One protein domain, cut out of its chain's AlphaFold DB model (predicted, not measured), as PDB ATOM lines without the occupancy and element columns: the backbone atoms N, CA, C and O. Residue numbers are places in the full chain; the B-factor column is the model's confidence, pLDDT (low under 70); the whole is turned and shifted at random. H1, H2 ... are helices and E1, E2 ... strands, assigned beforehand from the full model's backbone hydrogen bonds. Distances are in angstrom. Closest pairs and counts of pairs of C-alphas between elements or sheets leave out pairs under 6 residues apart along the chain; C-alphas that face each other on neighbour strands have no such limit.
ATOM      1  N   VAL A   6     176.407 306.185 231.946       93.38
ATOM      2  CA  VAL A   6     176.427 305.903 230.511       93.38
ATOM      3  C   VAL A   6     175.170 305.123 230.136       93.38
ATOM      4  O   VAL A   6     174.527 304.506 230.988       93.38
ATOM      5  N   TRP A   7     174.813 305.153 228.861       94.19
ATOM      6  CA  TRP A   7     173.689 304.420 228.295       94.19
ATOM      7  C   TRP A   7     174.219 303.349 227.363       94.19
ATOM      8  O   TRP A   7     174.899 303.665 226.397       94.19
ATOM      9  N   LEU A   8     173.930 302.091 227.664       93.81
ATOM     10  CA  LEU A   8     174.322 300.953 226.845       93.81
ATOM     11  C   LEU A   8     173.211 300.650 225.850       93.81
ATOM     12  O   LEU A   8     172.050 300.535 226.245       93.81
ATOM     13  N   GLU A   9     173.575 300.519 224.583       94.00
ATOM     14  CA  GLU A   9     172.692 300.070 223.515       94.00
ATOM     15  C   GLU A   9     172.742 298.549 223.425       94.00
ATOM     16  O   GLU A   9     173.813 297.952 223.283       94.00
ATOM     17  N   ILE A  10     171.572 297.934 223.537       94.31
ATOM     18  CA  ILE A  10     171.400 296.490 223.626       94.31
ATOM     19  C   ILE A  10     170.522 296.035 222.475       94.31
ATOM     20  O   ILE A  10     169.416 296.540 222.314       94.31
ATOM     21  N   ASP A  11     170.973 295.050 221.713       94.38
ATOM     22  CA  ASP A  11     170.141 294.389 220.711       94.38
ATOM     23  C   ASP A  11     169.068 293.534 221.401       94.38
ATOM     24  O   ASP A  11     169.384 292.629 222.170       94.38
ATOM     25  N   LYS A  12     167.790 293.782 221.107       93.00
ATOM     26  CA  LYS A  12     166.661 293.028 221.680       93.00
ATOM     27  C   LYS A  12     166.620 291.565 221.245       93.00
ATOM     28  O   LYS A  12     165.972 290.747 221.894       93.00
ATOM     29  N   SER A  13     167.243 291.228 220.118       93.25
ATOM     30  CA  SER A  13     167.174 289.879 219.547       93.25
ATOM     31  C   SER A  13     168.004 288.862 220.332       93.25
ATOM     32  O   SER A  13     167.603 287.705 220.464       93.25
ATOM     33  N   ASN A  14     169.145 289.289 220.869       92.06
ATOM     34  CA  ASN A  14     170.119 288.424 221.539       92.06
ATOM     35  C   ASN A  14     170.673 289.027 222.841       92.06
ATOM     36  O   ASN A  14     171.526 288.414 223.481       92.06
ATOM     37  N   GLN A  15     170.189 290.203 223.247       93.25
ATOM     38  CA  GLN A  15     170.631 290.939 224.429       93.25
ATOM     39  C   GLN A  15     172.125 291.298 224.415       93.25
ATOM     40  O   GLN A  15     172.713 291.518 225.482       93.25
ATOM     41  N   ALA A  16     172.745 291.352 223.233       94.00
ATOM     42  CA  ALA A  16     174.132 291.763 223.068       94.00
ATOM     43  C   ALA A  16     174.275 293.269 223.287       94.00
ATOM     44  O   ALA A  16     173.446 294.052 222.823       94.00
ATOM     45  N   ILE A  17     175.339 293.673 223.974       94.44
ATOM     46  CA  ILE A  17     175.695 295.083 224.121       94.44
ATOM     47  C   ILE A  17     176.486 295.477 222.876       94.44
ATOM     48  O   ILE A  17     177.537 294.903 222.605       94.44
ATOM     49  N   ILE A  18     175.959 296.427 222.106       91.81
ATOM     50  CA  ILE A  18     176.527 296.821 220.809       91.81
ATOM     51  C   ILE A  18     177.358 298.099 220.941       91.81
ATOM     52  O   ILE A  18     178.398 298.241 220.305       91.81
ATOM     53  N   SER A  19     176.875 299.054 221.737       90.88
ATOM     54  CA  SER A  19     177.470 300.387 221.838       90.88
ATOM     55  C   SER A  19     177.164 301.041 223.185       90.88
ATOM     56  O   SER A  19     176.364 300.538 223.979       90.88
ATOM     57  N   TYR A  20     177.796 302.186 223.444       91.88
ATOM     58  CA  TYR A  20     177.510 303.025 224.600       91.88
ATOM     59  C   TYR A  20     177.467 304.514 224.239       91.88
ATOM     60  O   TYR A  20     178.190 304.995 223.367       91.88
ATOM     61  N   PHE A  21     176.651 305.262 224.976       90.56
ATOM     62  CA  PHE A  21     176.450 306.696 224.824       90.56
ATOM     63  C   PHE A  21     176.627 307.411 226.164       90.56
ATOM     64  O   PHE A  21     176.275 306.896 227.225       90.56
ATOM     65  N   ILE A  22     177.182 308.622 226.119       90.75
ATOM     66  CA  ILE A  22     177.312 309.478 227.307       90.75
ATOM     67  C   ILE A  22     175.961 310.113 227.662       90.75
ATOM     68  O   ILE A  22     175.606 310.226 228.832       90.75
ATOM     69  N   GLU A  23     175.192 310.499 226.647       87.69
ATOM     70  CA  GLU A  23     173.865 311.096 226.789       87.69
ATOM     71  C   GLU A  23     172.786 310.082 226.421       87.69
ATOM     72  O   GLU A  23     173.033 309.169 225.636       87.69
ATOM     73  N   GLN A  24     171.592 310.229 227.003       84.19
ATOM     74  CA  GLN A  24     170.482 309.331 226.704       84.19
ATOM     75  C   GLN A  24     170.038 309.539 225.253       84.19
ATOM     76  O   GLN A  24     169.614 310.647 224.911       84.19
ATOM     77  N   PRO A  25     170.065 308.495 224.411       83.31
ATOM     78  CA  PRO A  25     169.505 308.590 223.075       83.31
ATOM     79  C   PRO A  25     168.004 308.868 223.176       83.31
ATOM     80  O   PRO A  25     167.272 308.166 223.873       83.31
ATOM     81  N   THR A  26     167.531 309.909 222.492       79.12
ATOM     82  CA  THR A  26     166.105 310.278 222.458       79.12
ATOM     83  C   THR A  26     165.304 309.451 221.451       79.12
ATOM     84  O   THR A  26     164.077 309.521 221.428       79.12
ATOM     85  N   GLY A  27     165.984 308.656 220.621       73.38
ATOM     86  CA  GLY A  27     165.361 307.770 219.648       73.38
ATOM     87  C   GLY A  27     164.876 306.476 220.293       73.38
ATOM     88  O   GLY A  27     165.661 305.728 220.868       73.38
ATOM     89  N   THR A  28     163.590 306.173 220.151       74.06
ATOM     90  CA  THR A  28     163.059 304.834 220.423       74.06
ATOM     91  C   THR A  28     163.286 303.941 219.208       74.06
ATOM     92  O   THR A  28     162.977 304.343 218.087       74.06
ATOM     93  N   SER A  29     163.800 302.732 219.422       82.44
ATOM     94  CA  SER A  29     164.005 301.742 218.363       82.44
ATOM     95  C   SER A  29     163.320 300.428 218.718       82.44
ATOM     96  O   SER A  29     163.367 299.962 219.860       82.44
ATOM     97  N   ASP A  30     162.717 299.792 217.719       87.81
ATOM     98  CA  ASP A  30     162.089 298.478 217.882       87.81
ATOM     99  C   ASP A  30     163.120 297.354 218.017       87.81
ATOM    100  O   ASP A  30     162.791 296.268 218.490       87.81
ATOM    101  N   LYS A  31     164.372 297.613 217.616       90.88
ATOM    102  CA  LYS A  31     165.450 296.616 217.592       90.88
ATOM    103  C   LYS A  31     166.409 296.718 218.766       90.88
ATOM    104  O   LYS A  31     167.052 295.728 219.085       90.88
ATOM    105  N   VAL A  32     166.504 297.889 219.390       92.56
ATOM    106  CA  VAL A  32     167.444 298.110 220.487       92.56
ATOM    107  C   VAL A  32     166.748 298.634 221.730       92.56
ATOM    108  O   VAL A  32     165.730 299.325 221.648       92.56
ATOM    109  N   ASP A  33     167.303 298.281 222.880       91.56
ATOM    110  CA  ASP A  33     166.990 298.863 224.175       91.56
ATOM    111  C   ASP A  33     168.174 299.673 224.684       91.56
ATOM    112  O   ASP A  33     169.334 299.355 224.425       91.56
ATOM    113  N   TYR A  34     167.869 300.712 225.456       93.00
ATOM    114  CA  TYR A  34     168.877 301.522 226.121       93.00
ATOM    115  C   TYR A  34     168.808 301.293 227.621       93.00
ATOM    116  O   TYR A  34     167.795 301.582 228.263       93.00
ATOM    117  N   VAL A  35     169.898 300.791 228.191       92.44
ATOM    118  CA  VAL A  35     169.999 300.521 229.626       92.44
ATOM    119  C   VAL A  35     171.047 301.422 230.248       92.44
ATOM    120  O   VAL A  35     172.182 301.519 229.791       92.44
ATOM    121  N   GLN A  36     170.662 302.061 231.344       93.25
ATOM    122  CA  GLN A  36     171.558 302.893 232.125       93.25
ATOM    123  C   GLN A  36     172.593 302.030 232.869       93.25
ATOM    124  O   GLN A  36     172.239 301.057 233.548       93.25
ATOM    125  N   ALA A  37     173.863 302.414 232.778       92.94
ATOM    126  CA  ALA A  37     174.987 301.779 233.455       92.94
ATOM    127  C   ALA A  37     175.970 302.814 234.018       92.94
ATOM    128  O   ALA A  37     175.894 304.009 233.726       92.94
ATOM    129  N   THR A  38     176.891 302.361 234.863       92.56
ATOM    130  CA  THR A  38     177.981 303.202 235.375       92.56
ATOM    131  C   THR A  38     179.260 303.006 234.564       92.56
ATOM    132  O   THR A  38     179.448 301.987 233.901       92.56
ATOM    133  N   LEU A  39     180.183 303.966 234.646       90.81
ATOM    134  CA  LEU A  39     181.505 303.826 234.027       90.81
ATOM    135  C   LEU A  39     182.293 302.606 234.553       90.81
ATOM    136  O   LEU A  39     183.012 301.962 233.792       90.81
ATOM    137  N   ASP A  40     182.132 302.263 235.833       90.75
ATOM    138  CA  ASP A  40     182.764 301.077 236.428       90.75
ATOM    139  C   ASP A  40     182.226 299.789 235.790       90.75
ATOM    140  O   ASP A  40     182.980 298.863 235.504       90.75
ATOM    141  N   GLU A  41     180.916 299.742 235.531       92.50
ATOM    142  CA  GLU A  41     180.280 298.623 234.837       92.50
ATOM    143  C   GLU A  41     180.764 298.514 233.390       92.50
ATOM    144  O   GLU A  41     181.100 297.415 232.960       92.50
ATOM    145  N   LEU A  42     180.876 299.633 232.667       92.00
ATOM    146  CA  LEU A  42     181.440 299.644 231.313       92.00
ATOM    147  C   LEU A  42     182.890 299.138 231.300       92.00
ATOM    148  O   LEU A  42     183.259 298.328 230.456       92.00
ATOM    149  N   THR A  43     183.699 299.561 232.273       91.94
ATOM    150  CA  THR A  43     185.092 299.107 232.408       91.94
ATOM    151  C   THR A  43     185.164 297.597 232.642       91.94
ATOM    152  O   THR A  43     185.991 296.913 232.043       91.94
ATOM    153  N   TYR A  44     184.282 297.063 233.492       92.25
ATOM    154  CA  TYR A  44     184.174 295.625 233.724       92.25
ATOM    155  C   TYR A  44     183.778 294.858 232.452       92.25
ATOM    156  O   TYR A  44     184.355 293.808 232.175       92.25
ATOM    157  N   LEU A  45     182.816 295.375 231.681       92.50
ATOM    158  CA  LEU A  45     182.371 294.745 230.437       92.50
ATOM    159  C   LEU A  45     183.487 294.726 229.383       92.50
ATOM    160  O   LEU A  45     183.744 293.671 228.814       92.50
ATOM    161  N   ASN A  46     184.222 295.826 229.203       90.94
ATOM    162  CA  ASN A  46     185.374 295.842 228.291       90.94
ATOM    163  C   ASN A  46     186.443 294.824 228.719       90.94
ATOM    164  O   ASN A  46     186.960 294.072 227.901       90.94
ATOM    165  N   ALA A  47     186.733 294.734 230.021       90.75
ATOM    166  CA  ALA A  47     187.697 293.759 230.525       90.75
ATOM    167  C   ALA A  47     187.246 292.301 230.302       90.75
ATOM    168  O   ALA A  47     188.089 291.428 230.087       90.75
ATOM    169  N   LEU A  48     185.936 292.021 230.356       89.56
ATOM    170  CA  LEU A  48     185.400 290.702 230.010       89.56
ATOM    171  C   LEU A  48     185.655 290.357 228.546       89.56
ATOM    172  O   LEU A  48     186.093 289.242 228.266       89.56
ATOM    173  N   GLU A  49     185.370 291.291 227.641       86.12
ATOM    174  CA  GLU A  49     185.561 291.101 226.203       86.12
ATOM    175  C   GLU A  49     187.034 290.841 225.869       86.12
ATOM    176  O   GLU A  49     187.346 289.868 225.188       86.12
ATOM    177  N   ASP A  50     187.942 291.633 226.441       85.06
ATOM    178  CA  ASP A  50     189.374 291.533 226.151       85.06
ATOM    179  C   ASP A  50     190.048 290.297 226.773       85.06
ATOM    180  O   ASP A  50     191.029 289.779 226.235       85.06
ATOM    181  N   SER A  51     189.585 289.856 227.949       84.19
ATOM    182  CA  SER A  51     190.366 288.941 228.804       84.19
ATOM    183  C   SER A  51     189.691 287.608 229.114       84.19
ATOM    184  O   SER A  51     190.367 286.678 229.558       84.19
ATOM    185  N   VAL A  52     188.368 287.514 228.968       85.00
ATOM    186  CA  VAL A  52     187.584 286.370 229.468       85.00
ATOM    187  C   VAL A  52     186.797 285.696 228.356       85.00
ATOM    188  O   VAL A  52     186.716 284.465 228.325       85.00
ATOM    189  N   LEU A  53     186.201 286.481 227.461       84.75
ATOM    190  CA  LEU A  53     185.364 285.950 226.402       84.75
ATOM    191  C   LEU A  53     186.214 285.378 225.254       84.75
ATOM    192  O   LEU A  53     187.203 285.980 224.841       84.75
ATOM    193  N   PRO A  54     185.844 284.202 224.717       86.94
ATOM    194  CA  PRO A  54     186.446 283.691 223.494       86.94
ATOM    195  C   PRO A  54     186.247 284.653 222.311       86.94
ATOM    196  O   PRO A  54     185.217 285.327 222.241       86.94
ATOM    197  N   PRO A  55     187.157 284.657 221.321       81.94
ATOM    198  CA  PRO A  55     186.969 285.430 220.098       81.94
ATOM    199  C   PRO A  55     185.626 285.118 219.422       81.94
ATOM    200  O   PRO A  55     185.288 283.951 219.213       81.94
ATOM    201  N   GLY A  56     184.871 286.161 219.070       80.56
ATOM    202  CA  GLY A  56     183.539 286.042 218.463       80.56
ATOM    203  C   GLY A  56     182.379 285.965 219.460       80.56
ATOM    204  O   GLY A  56     181.226 285.917 219.035       80.56
ATOM    205  N   MET A  57     182.659 285.977 220.765       86.12
ATOM    206  CA  MET A  57     181.653 286.198 221.804       86.12
ATOM    207  C   MET A  57     181.593 287.683 222.156       86.12
ATOM    208  O   MET A  57     182.614 288.362 222.183       86.12
ATOM    209  N   VAL A  58     180.392 288.165 222.452       87.69
ATOM    210  CA  VAL A  58     180.141 289.553 222.851       87.69
ATOM    211  C   VAL A  58     179.584 289.589 224.261       87.69
ATOM    212  O   VAL A  58     178.926 288.644 224.708       87.69
ATOM    213  N   VAL A  59     179.831 290.691 224.958       92.56
ATOM    214  CA  VAL A  59     179.206 290.946 226.251       92.56
ATOM    215  C   VAL A  59     177.700 291.139 226.098       92.56
ATOM    216  O   VAL A  59     177.213 291.786 225.168       92.56
ATOM    217  N   THR A  60     176.947 290.577 227.036       93.88
ATOM    218  CA  THR A  60     175.483 290.612 227.028       93.88
ATOM    219  C   THR A  60     174.932 291.334 228.250       93.88
ATOM    220  O   THR A  60     175.612 291.530 229.264       93.88
ATOM    221  N   LEU A  61     173.643 291.680 228.210       93.56
ATOM    222  CA  LEU A  61     172.941 292.212 229.379       93.56
ATOM    223  C   LEU A  61     173.009 291.255 230.587       93.56
ATOM    224  O   LEU A  61     173.011 291.711 231.732       93.56
ATOM    225  N   SER A  62     173.091 289.942 230.350       92.75
ATOM    226  CA  SER A  62     173.219 288.953 231.424       92.75
ATOM    227  C   SER A  62     174.529 289.125 232.198       92.75
ATOM    228  O   SER A  62     174.520 289.100 233.430       92.75
ATOM    229  N   ASP A  63     175.636 289.410 231.506       91.94
ATOM    230  CA  ASP A  63     176.948 289.626 232.129       91.94
ATOM    231  C   ASP A  63     176.951 290.860 233.036       91.94
ATOM    232  O   ASP A  63     177.484 290.835 234.154       91.94
ATOM    233  N   LEU A  64     176.281 291.930 232.594       92.75
ATOM    234  CA  LEU A  64     176.079 293.134 233.393       92.75
ATOM    235  C   LEU A  64     175.237 292.844 234.644       92.75
ATOM    236  O   LEU A  64     175.590 293.259 235.753       92.75
ATOM    237  N   GLN A  65     174.127 292.121 234.491       93.75
ATOM    238  CA  GLN A  65     173.262 291.746 235.614       93.75
ATOM    239  C   GLN A  65     173.990 290.843 236.615       93.75
ATOM    240  O   GLN A  65     173.897 291.064 237.826       93.75
ATOM    241  N   ALA A  66     174.775 289.880 236.128       92.50
ATOM    242  CA  ALA A  66     175.609 289.020 236.958       92.50
ATOM    243  C   ALA A  66     176.652 289.837 237.734       92.50
ATOM    244  O   ALA A  66     176.836 289.631 238.938       92.50
ATOM    245  N   HIS A  67     177.295 290.816 237.092       91.81
ATOM    246  CA  HIS A  67     178.207 291.735 237.771       91.81
ATOM    247  C   HIS A  67     177.502 292.529 238.878       91.81
ATOM    248  O   HIS A  67     177.972 292.527 240.019       91.81
ATOM    249  N   ARG A  68     176.339 293.125 238.589       92.88
ATOM    250  CA  ARG A  68     175.531 293.852 239.584       92.88
ATOM    251  C   ARG A  68     175.159 292.974 240.776       92.88
ATOM    252  O   ARG A  68     175.305 293.409 241.919       92.88
ATOM    253  N   ALA A  69     174.738 291.735 240.531       92.31
ATOM    254  CA  ALA A  69     174.403 290.779 241.583       92.31
ATOM    255  C   ALA A  69     175.619 290.421 242.456       92.31
ATOM    256  O   ALA A  69     175.512 290.386 243.686       92.31
ATOM    257  N   ARG A  70     176.797 290.221 241.849       89.75
ATOM    258  CA  ARG A  70     178.049 289.967 242.585       89.75
ATOM    259  C   ARG A  70     178.498 291.169 243.412       89.75
ATOM    260  O   ARG A  70     178.876 291.013 244.568       89.75
ATOM    261  N   VAL A  71     178.409 292.380 242.869       88.62
ATOM    262  CA  VAL A  71     178.734 293.603 243.621       88.62
ATOM    263  C   VAL A  71     177.748 293.807 244.772       88.62
ATOM    264  O   VAL A  71     178.151 294.168 245.877       88.62
ATOM    265  N   ALA A  72     176.457 293.560 244.544       87.31
ATOM    266  CA  ALA A  72     175.433 293.675 245.575       87.31
ATOM    267  C   ALA A  72     175.620 292.642 246.700       87.31
ATOM    268  O   ALA A  72     175.492 293.000 247.870       87.31
ATOM    269  N   SER A  73     175.952 291.390 246.371       83.62
ATOM    270  CA  SER A  73     176.260 290.351 247.370       83.62
ATOM    271  C   SER A  73     177.534 290.674 248.149       83.62
ATOM    272  O   SER A  73     177.481 290.730 249.373       83.62
ATOM    273  N   ALA A  74     178.622 291.061 247.478       81.81
ATOM    274  CA  ALA A  74     179.858 291.467 248.152       81.81
ATOM    275  C   ALA A  74     179.674 292.680 249.086       81.81
ATOM    276  O   ALA A  74     180.365 292.806 250.098       81.81
ATOM    277  N   LYS A  75     178.742 293.589 248.767       75.81
ATOM    278  CA  LYS A  75     178.365 294.687 249.669       75.81
ATOM    279  C   LYS A  75     177.596 294.188 250.891       75.81
ATOM    280  O   LYS A  75     177.860 294.690 251.972       75.81
ATOM    281  N   LYS A  76     176.695 293.215 250.734       68.00
ATOM    282  CA  LYS A  76     175.945 292.609 251.848       68.00
ATOM    283  C   LYS A  76     176.847 291.798 252.779       68.00
ATOM    284  O   LYS A  76     176.675 291.885 253.989       68.00
ATOM    285  N   ASP A  77     177.845 291.104 252.241       58.53
ATOM    286  CA  ASP A  77     178.814 290.345 253.045       58.53
ATOM    287  C   ASP A  77     179.757 291.263 253.837       58.53
ATOM    288  O   ASP A  77     180.193 290.918 254.932       58.53
ATOM    289  N   LYS A  78     180.013 292.483 253.341       55.34
ATOM    290  CA  LYS A  78     180.712 293.541 254.094       55.34
ATOM    291  C   LYS A  78     179.853 294.197 255.183       55.34
ATOM    292  O   LYS A  78     180.395 294.933 256.003       55.34
ATOM    293  N   THR A  79     178.545 293.937 255.193       48.69
ATOM    294  CA  THR A  79     177.608 294.312 256.263       48.69
ATOM    295  C   THR A  79     177.193 293.118 257.120       48.69
ATOM    296  O   THR A  79     176.281 293.252 257.937       48.69
TER     297      THR A  79
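What this domain is: This is residues 6 to 79 of the 127 residues of an uncharacterized protein of Pseudomonas sp. C2B4 (UniProt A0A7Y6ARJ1). A small, strongly twisted sheet of three strands, E1, E2 and E3, has two helices at its side: H1, and H2, whose first residues, 61 to 64, graze the sheet. The helices meet at a steep angle, and the later part of H2 sticks out with the last residues as an arm, residues 69 to 79. The printed part has 74 residues, with three named strands and then two named helices, in the order E1 E2 E3 H1 H2; the sheet's order is E2 E1 E3, antiparallel, and the class is mixed. The whole is only just compact, close to loose, with a radius of gyration of the C-alphas of 13.3 A and spans of 41 by 29 by 20 A.

Where its parts are: E1 is residues 6 to 11, 16.4 A long, from C-alpha 6 at (176.427, 305.903, 230.511). E2 is residues 17 to 21, 11.7 A, and E3 residues 32 to 38, 18.9 A. H1 is residues 39 to 51, 18.1 A, and H2 residues 61 to 77, 24.5 A, ending at C-alpha 77 at (178.814, 290.345, 253.045).

How they stand to each other: E1 and E2, a hairpin, are antiparallel at 149 degrees, with N 7 and O 21 2.8 A apart, within hydrogen-bond range. E1 and E3 are antiparallel at 148 degrees, with N 8 and O 35 at 2.8 A. H1 is on the sheet, at a height over the sheet of 7.3 A, and only just over none of its strands: 2 of its 13 C-alphas fall on E3. H1 touches H2 with residues 41 to 45 alone, opposite ways at a steep tilt of 64 degrees; the closest C-alphas, of Glu 41 and Leu 64, are 7.1 A apart. In H1 and H2 every O i to N i+4 pair is within hydrogen-bond range.

The domain as a whole: The C-alphas of Asp 30 and Thr 79, the two farthest apart, are 41.6 A apart. Residues 50 to 56 also stand free. The printed part has no cut and no long link. Confidence is low, under 70, at residues 76 to 79.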